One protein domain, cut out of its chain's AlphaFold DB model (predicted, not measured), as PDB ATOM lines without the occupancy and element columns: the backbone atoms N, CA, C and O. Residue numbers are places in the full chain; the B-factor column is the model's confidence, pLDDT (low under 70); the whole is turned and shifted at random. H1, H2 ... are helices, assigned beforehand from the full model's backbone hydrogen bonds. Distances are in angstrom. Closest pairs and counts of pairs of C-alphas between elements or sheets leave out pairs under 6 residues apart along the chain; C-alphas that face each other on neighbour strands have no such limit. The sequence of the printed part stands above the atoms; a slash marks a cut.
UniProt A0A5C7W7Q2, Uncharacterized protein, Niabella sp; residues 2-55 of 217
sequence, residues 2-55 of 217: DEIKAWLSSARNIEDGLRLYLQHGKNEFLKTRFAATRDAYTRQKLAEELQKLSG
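AT A GLANCE: This is residues 2 to 55 of the 217 residues of an uncharacterized protein of Niabella sp (UniProt A0A5C7W7Q2). Three short helices, H1, H2 and H3, run alternately opposite ways in a curved row, and the longest, H4, slants over the inner side of the curve, packing on H2 and H1. The printed part has 54 residues, 42 of them in four named helices in the order H1 to H4, with no named strand, and its class is all helix. The whole is compact, with a radius of gyration of the C-alphas of 9.9 A and spans of 25 by 22 by 15 A.

HOW THE PARTS SIT: H1, residues 2 to 9, and H2, residues 14 to 24, touch as a hairpin, closest at C-alphas 4 and 20, 6.7 A. H2 and H3, residues 28 to 36, form another, tilted 18 degrees. H4, residues 40 to 53, touches H2, C-alphas 21 and 50 coming closest at 6.5 A. Every O i to N i+4 pair in H1 to H4 is within hydrogen-bond range.

IN THESE COORDINATES: H1 begins at C-alpha 2 (-15.096, -42.513, -10.077). H4, 20.2 A long, ends at C-alpha 53 (-25.536, -39.339, -8.747).

THE WHOLE: The printed part has no cut, and its links are tight. Among residues under pLDDT 70 are 2 to 6.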
ATOM      1  N   ASP A   2     -16.346 -43.143 -10.536       62.72
ATOM      2  CA  ASP A   2     -15.096 -42.513 -10.077       62.72
ATOM      3  C   ASP A   2     -14.729 -41.250 -10.869       62.72
ATOM      4  O   ASP A   2     -14.195 -40.307 -10.297       62.72
ATOM      5  N   GLU A   3     -15.163 -41.147 -12.127       65.19
ATOM      6  CA  GLU A   3     -15.031 -39.932 -12.947       65.19
ATOM      7  C   GLU A   3     -15.851 -38.745 -12.407       65.19
ATOM      8  O   GLU A   3     -15.372 -37.614 -12.392       65.19
ATOM      9  N   ILE A   4     -17.056 -38.995 -11.874       64.38
ATOM     10  CA  ILE A   4     -17.880 -37.959 -11.226       64.38
ATOM     11  C   ILE A   4     -17.207 -37.480  -9.933       64.38
ATOM     12  O   ILE A   4     -17.199 -36.285  -9.637       64.38
ATOM     13  N   LYS A   5     -16.603 -38.399  -9.166       64.56
ATOM     14  CA  LYS A   5     -15.858 -38.059  -7.945       64.56
ATOM     15  C   LYS A   5     -14.596 -37.254  -8.265       64.56
ATOM     16  O   LYS A   5     -14.360 -36.253  -7.597       64.56
ATOM     17  N   ALA A   6     -13.855 -37.647  -9.302       65.75
ATOM     18  CA  ALA A   6     -12.671 -36.940  -9.784       65.75
ATOM     19  C   ALA A   6     -13.013 -35.523 -10.272       65.75
ATOM     20  O   ALA A   6     -12.299 -34.567  -9.960       65.75
ATOM     21  N   TRP A   7     -14.146 -35.364 -10.963       74.31
ATOM     22  CA  TRP A   7     -14.638 -34.059 -11.401       74.31
ATOM     23  C   TRP A   7     -15.043 -33.157 -10.226       74.31
ATOM     24  O   TRP A   7     -14.673 -31.982 -10.199       74.31
ATOM     25  N   LEU A   8     -15.731 -33.703  -9.215       67.38
ATOM     26  CA  LEU A   8     -16.097 -32.961  -7.999       67.38
ATOM     27  C   LEU A   8     -14.872 -32.488  -7.192       67.38
ATOM     28  O   LEU A   8     -14.971 -31.470  -6.501       67.38
ATOM     29  N   SER A   9     -13.742 -33.203  -7.283       65.88
ATOM     30  CA  SER A   9     -12.462 -32.858  -6.641       65.88
ATOM     31  C   SER A   9     -11.513 -32.002  -7.493       65.88
ATOM     32  O   SER A   9     -10.499 -31.549  -6.974       65.88
ATOM     33  N   SER A  10     -11.813 -31.790  -8.777       63.47
ATOM     34  CA  SER A  10     -10.978 -31.023  -9.715       63.47
ATOM     35  C   SER A  10     -11.552 -29.619  -9.968       63.47
ATOM     36  O   SER A  10     -12.518 -29.206  -9.325       63.47
ATOM     37  N   ALA A  11     -10.988 -28.878 -10.924       58.53
ATOM     38  CA  ALA A  11     -11.326 -27.501 -11.312       58.53
ATOM     39  C   ALA A  11     -12.757 -27.291 -11.882       58.53
ATOM     40  O   ALA A  11     -13.039 -26.250 -12.469       58.53
ATOM     41  N   ARG A  12     -13.681 -28.250 -11.684       66.81
ATOM     42  CA  ARG A  12     -15.121 -28.187 -12.017       66.81
ATOM     43  C   ARG A  12     -15.408 -27.594 -13.400       66.81
ATOM     44  O   ARG A  12     -16.259 -26.716 -13.551       66.81
ATOM     45  N   ASN A  13     -14.694 -28.087 -14.412       71.62
ATOM     46  CA  ASN A  13     -14.909 -27.677 -15.793       71.62
ATOM     47  C   ASN A  13     -16.339 -28.033 -16.233       71.62
ATOM     48  O   ASN A  13     -16.766 -29.183 -16.130       71.62
ATOM     49  N   ILE A  14     -17.087 -27.041 -16.705       66.00
ATOM     50  CA  ILE A  14     -18.519 -27.164 -17.002       66.00
ATOM     51  C   ILE A  14     -18.753 -28.194 -18.104       66.00
ATOM     52  O   ILE A  14     -19.678 -28.991 -18.002       66.00
ATOM     53  N   GLU A  15     -17.908 -28.205 -19.135       71.25
ATOM     54  CA  GLU A  15     -18.074 -29.084 -20.298       71.25
ATOM     55  C   GLU A  15     -17.895 -30.560 -19.925       71.25
ATOM     56  O   GLU A  15     -18.709 -31.403 -20.306       71.25
ATOM     57  N   ASP A  16     -16.913 -30.855 -19.074       72.19
ATOM     58  CA  ASP A  16     -16.695 -32.206 -18.558       72.19
ATOM     59  C   ASP A  16     -17.838 -32.647 -17.632       72.19
ATOM     60  O   ASP A  16     -18.311 -33.781 -17.712       72.19
ATOM     61  N   GLY A  17     -18.354 -31.733 -16.800       71.12
ATOM     62  CA  GLY A  17     -19.498 -32.000 -15.925       71.12
ATOM     63  C   GLY A  17     -20.785 -32.265 -16.708       71.12
ATOM     64  O   GLY A  17     -21.553 -33.164 -16.365       71.12
ATOM     65  N   LEU A  18     -21.006 -31.524 -17.798       74.69
ATOM     66  CA  LEU A  18     -22.140 -31.722 -18.699       74.69
ATOM     67  C   LEU A  18     -22.084 -33.090 -19.361       74.69
ATOM     68  O   LEU A  18     -23.087 -33.801 -19.364       74.69
ATOM     69  N   ARG A  19     -20.911 -33.487 -19.865       76.94
ATOM     70  CA  ARG A  19     -20.716 -34.805 -20.477       76.94
ATOM     71  C   ARG A  19     -21.036 -35.925 -19.485       76.94
ATOM     72  O   ARG A  19     -21.785 -36.841 -19.816       76.94
ATOM     73  N   LEU A  20     -20.556 -35.796 -18.247       76.06
ATOM     74  CA  LEU A  20     -20.837 -36.747 -17.168       76.06
ATOM     75  C   LEU A  20     -22.330 -36.801 -16.807       76.06
ATOM     76  O   LEU A  20     -22.868 -37.882 -16.556       76.06
ATOM     77  N   TYR A  21     -23.027 -35.660 -16.811       75.12
ATOM     78  CA  TYR A  21     -24.460 -35.610 -16.515       75.12
ATOM     79  C   TYR A  21     -25.334 -36.101 -17.674       75.12
ATOM     80  O   TYR A  21     -26.353 -36.743 -17.439       75.12
ATOM     81  N   LEU A  22     -24.944 -35.872 -18.927       74.31
ATOM     82  CA  LEU A  22     -25.630 -36.446 -20.088       74.31
ATOM     83  C   LEU A  22     -25.549 -37.979 -20.079       74.31
ATOM     84  O   LEU A  22     -26.539 -38.643 -20.385       74.31
ATOM     85  N   GLN A  23     -24.401 -38.522 -19.664       74.12
ATOM     86  CA  GLN A  23     -24.136 -39.959 -19.627       74.12
ATOM     87  C   GLN A  23     -24.795 -40.679 -18.438       74.12
ATOM     88  O   GLN A  23     -25.232 -41.819 -18.580       74.12
ATOM     89  N   HIS A  24     -24.885 -40.033 -17.269       70.38
ATOM     90  CA  HIS A  24     -25.383 -40.668 -16.036       70.38
ATOM     91  C   HIS A  24     -26.700 -40.090 -15.493       70.38
ATOM     92  O   HIS A  24     -27.319 -40.682 -14.606       70.38
ATOM     93  N   GLY A  25     -27.137 -38.937 -15.994       70.81
ATOM     94  CA  GLY A  25     -28.349 -38.254 -15.562       70.81
ATOM     95  C   GLY A  25     -29.613 -38.902 -16.116       70.81
ATOM     96  O   GLY A  25     -29.688 -39.278 -17.285       70.81
ATOM     97  N   LYS A  26     -30.638 -38.994 -15.266       71.69
ATOM     98  CA  LYS A  26     -31.959 -39.542 -15.618       71.69
ATOM     99  C   LYS A  26     -32.973 -38.470 -16.039       71.69
ATOM    100  O   LYS A  26     -34.062 -38.812 -16.479       71.69
ATOM    101  N   ASN A  27     -32.650 -37.188 -15.861       76.19
ATOM    102  CA  ASN A  27     -33.583 -36.088 -16.086       76.19
ATOM    103  C   ASN A  27     -33.286 -35.365 -17.409       76.19
ATOM    104  O   ASN A  27     -32.385 -34.529 -17.474       76.19
ATOM    105  N   GLU A  28     -34.080 -35.664 -18.438       72.12
ATOM    106  CA  GLU A  28     -33.956 -35.080 -19.784       72.12
ATOM    107  C   GLU A  28     -34.141 -33.555 -19.804       72.12
ATOM    108  O   GLU A  28     -33.452 -32.853 -20.541       72.12
ATOM    109  N   PHE A  29     -34.989 -33.000 -18.932       74.56
ATOM    110  CA  PHE A  29     -35.162 -31.548 -18.834       74.56
ATOM    111  C   PHE A  29     -33.876 -30.850 -18.369       74.56
ATOM    112  O   PHE A  29     -33.494 -29.808 -18.903       74.56
ATOM    113  N   LEU A  30     -33.180 -31.436 -17.389       75.06
ATOM    114  CA  LEU A  30     -31.918 -30.886 -16.896       75.06
ATOM    115  C   LEU A  30     -30.789 -31.055 -17.914       75.06
ATOM    116  O   LEU A  30     -29.968 -30.153 -18.036       75.06
ATOM    117  N   LYS A  31     -30.785 -32.137 -18.700       76.25
ATOM    118  CA  LYS A  31     -29.846 -32.305 -19.821       76.25
ATOM    119  C   LYS A  31     -29.963 -31.160 -20.830       76.25
ATOM    120  O   LYS A  31     -28.964 -30.511 -21.131       76.25
ATOM    121  N   THR A  32     -31.183 -30.858 -21.274       74.75
ATOM    122  CA  THR A  32     -31.445 -29.761 -22.219       74.75
ATOM    123  C   THR A  32     -31.105 -28.403 -21.615       74.75
ATOM    124  O   THR A  32     -30.460 -27.575 -22.255       74.75
ATOM    125  N   ARG A  33     -31.482 -28.177 -20.353       74.69
ATOM    126  CA  ARG A  33     -31.207 -26.914 -19.662       74.69
ATOM    127  C   ARG A  33     -29.713 -26.676 -19.476       74.69
ATOM    128  O   ARG A  33     -29.235 -25.579 -19.745       74.69
ATOM    129  N   PHE A  34     -28.974 -27.692 -19.041       79.31
ATOM    130  CA  PHE A  34     -27.544 -27.548 -18.817       79.31
ATOM    131  C   PHE A  34     -26.763 -27.375 -20.133       79.31
ATOM    132  O   PHE A  34     -25.745 -26.688 -20.149       79.31
ATOM    133  N   ALA A  35     -27.264 -27.922 -21.246       69.94
ATOM    134  CA  ALA A  35     -26.712 -27.670 -22.576       69.94
ATOM    135  C   ALA A  35     -26.986 -26.238 -23.083       69.94
ATOM    136  O   ALA A  35     -26.137 -25.660 -23.760       69.94
ATOM    137  N   ALA A  36     -28.146 -25.661 -22.749       71.62
ATOM    138  CA  ALA A  36     -28.583 -24.359 -23.254       71.62
ATOM    139  C   ALA A  36     -27.991 -23.158 -22.495       71.62
ATOM    140  O   ALA A  36     -27.726 -22.121 -23.101       71.62
ATOM    141  N   THR A  37     -27.778 -23.266 -21.179       65.44
ATOM    142  CA  THR A  37     -27.355 -22.130 -20.343       65.44
ATOM    143  C   THR A  37     -26.068 -22.428 -19.577       65.44
ATOM    144  O   THR A  37     -25.996 -23.397 -18.833       65.44
ATOM    145  N   ARG A  38     -25.048 -21.567 -19.713       65.94
ATOM    146  CA  ARG A  38     -23.728 -21.708 -19.051       65.94
ATOM    147  C   ARG A  38     -23.527 -20.730 -17.880       65.94
ATOM    148  O   ARG A  38     -22.417 -20.253 -17.633       65.94
ATOM    149  N   ASP A  39     -24.600 -20.399 -17.169       72.12
ATOM    150  CA  ASP A  39     -24.589 -19.441 -16.061       72.12
ATOM    151  C   ASP A  39     -24.060 -20.045 -14.740       72.12
ATOM    152  O   ASP A  39     -23.901 -21.260 -14.575       72.12
ATOM    153  N   ALA A  40     -23.742 -19.179 -13.770       63.72
ATOM    154  CA  ALA A  40     -23.217 -19.595 -12.465       63.72
ATOM    155  C   ALA A  40     -24.196 -20.499 -11.694       63.72
ATOM    156  O   ALA A  40     -23.771 -21.412 -10.984       63.72
ATOM    157  N   TYR A  41     -25.498 -20.289 -11.896       71.19
ATOM    158  CA  TYR A  41     -26.556 -21.121 -11.339       71.19
ATOM    159  C   TYR A  41     -26.550 -22.535 -11.937       71.19
ATOM    160  O   TYR A  41     -26.591 -23.516 -11.192       71.19
ATOM    161  N   THR A  42     -26.425 -22.662 -13.262       71.94
ATOM    162  CA  THR A  42     -26.321 -23.965 -13.933       71.94
ATOM    163  C   THR A  42     -25.095 -24.732 -13.468       71.94
ATOM    164  O   THR A  42     -25.206 -25.921 -13.179       71.94
ATOM    165  N   ARG A  43     -23.947 -24.061 -13.289       70.56
ATOM    166  CA  ARG A  43     -22.747 -24.695 -12.716       70.56
ATOM    167  C   ARG A  43     -23.011 -25.307 -11.342       70.56
ATOM    168  O   ARG A  43     -22.620 -26.444 -11.086       70.56
ATOM    169  N   GLN A  44     -23.684 -24.560 -10.471       75.44
ATOM    170  CA  GLN A  44     -24.017 -25.027  -9.129       75.44
ATOM    171  C   GLN A  44     -25.006 -26.196  -9.176       75.44
ATOM    172  O   GLN A  44     -24.792 -27.216  -8.520       75.44
ATOM    173  N   LYS A  45     -26.052 -26.092 -10.000       77.81
ATOM    174  CA  LYS A  45     -27.077 -27.131 -10.121       77.81
ATOM    175  C   LYS A  45     -26.538 -28.421 -10.742       77.81
ATOM    176  O   LYS A  45     -26.894 -29.503 -10.288       77.81
ATOM    177  N   LEU A  46     -25.648 -28.312 -11.723       78.81
ATOM    178  CA  LEU A  46     -24.941 -29.442 -12.324       78.81
ATOM    179  C   LEU A  46     -24.092 -30.178 -11.281       78.81
ATOM    180  O   LEU A  46     -24.145 -31.404 -11.200       78.81
ATOM    181  N   ALA A  47     -23.363 -29.438 -10.440       75.56
ATOM    182  CA  ALA A  47     -22.572 -30.026  -9.362       75.56
ATOM    183  C   ALA A  47     -23.446 -30.724  -8.306       75.56
ATOM    184  O   ALA A  47     -23.119 -31.834  -7.890       75.56
ATOM    185  N   GLU A  48     -24.576 -30.125  -7.917       78.94
ATOM    186  CA  GLU A  48     -25.542 -30.739  -6.993       78.94
ATOM    187  C   GLU A  48     -26.104 -32.056  -7.544       78.94
ATOM    188  O   GLU A  48     -26.213 -33.052  -6.828       78.94
ATOM    189  N   GLU A  49     -26.462 -32.075  -8.823       79.12
ATOM    190  CA  GLU A  49     -27.041 -33.251  -9.462       79.12
ATOM    191  C   GLU A  49     -26.002 -34.364  -9.676       79.12
ATOM    192  O   GLU A  49     -26.284 -35.532  -9.403       79.12
ATOM    193  N   LEU A  50     -24.769 -34.019 -10.053       77.00
ATOM    194  CA  LEU A  50     -23.651 -34.966 -10.101       77.00
ATOM    195  C   LEU A  50     -23.290 -35.505  -8.706       77.00
ATOM    196  O   LEU A  50     -22.997 -36.693  -8.558       77.00
ATOM    197  N   GLN A  51     -23.385 -34.680  -7.660       75.94
ATOM    198  CA  GLN A  51     -23.188 -35.116  -6.277       75.94
ATOM    199  C   GLN A  51     -24.255 -36.132  -5.846       75.94
ATOM    200  O   GLN A  51     -23.903 -37.156  -5.249       75.94
ATOM    201  N   LYS A  52     -25.526 -35.917  -6.214       76.12
ATOM    202  CA  LYS A  52     -26.607 -36.895  -5.992       76.12
ATOM    203  C   LYS A  52     -26.348 -38.211  -6.719       76.12
ATOM    204  O   LYS A  52     -26.524 -39.273  -6.128       76.12
ATOM    205  N   LEU A  53     -25.886 -38.147  -7.969       71.75
ATOM    206  CA  LEU A  53     -25.536 -39.339  -8.747       71.75
ATOM    207  C   LEU A  53     -24.342 -40.092  -8.144       71.75
ATOM    208  O   LEU A  53     -24.325 -41.315  -8.181       71.75
ATOM    209  N   SER A  54     -23.385 -39.398  -7.519       68.00
ATOM    210  CA  SER A  54     -22.224 -40.022  -6.861       68.00
ATOM    211  C   SER A  54     -22.538 -40.758  -5.546       68.00
ATOM    212  O   SER A  54     -21.632 -41.330  -4.937       68.00
ATOM    213  N   GLY A  55     -23.796 -40.744  -5.087       56.78
ATOM    214  CA  GLY A  55     -24.234 -41.444  -3.874       56.78
ATOM    215  C   GLY A  55     -23.850 -40.762  -2.556       56.78
ATOM    216  O   GLY A  55     -24.173 -41.284  -1.492       56.78
TER     217      GLY A  55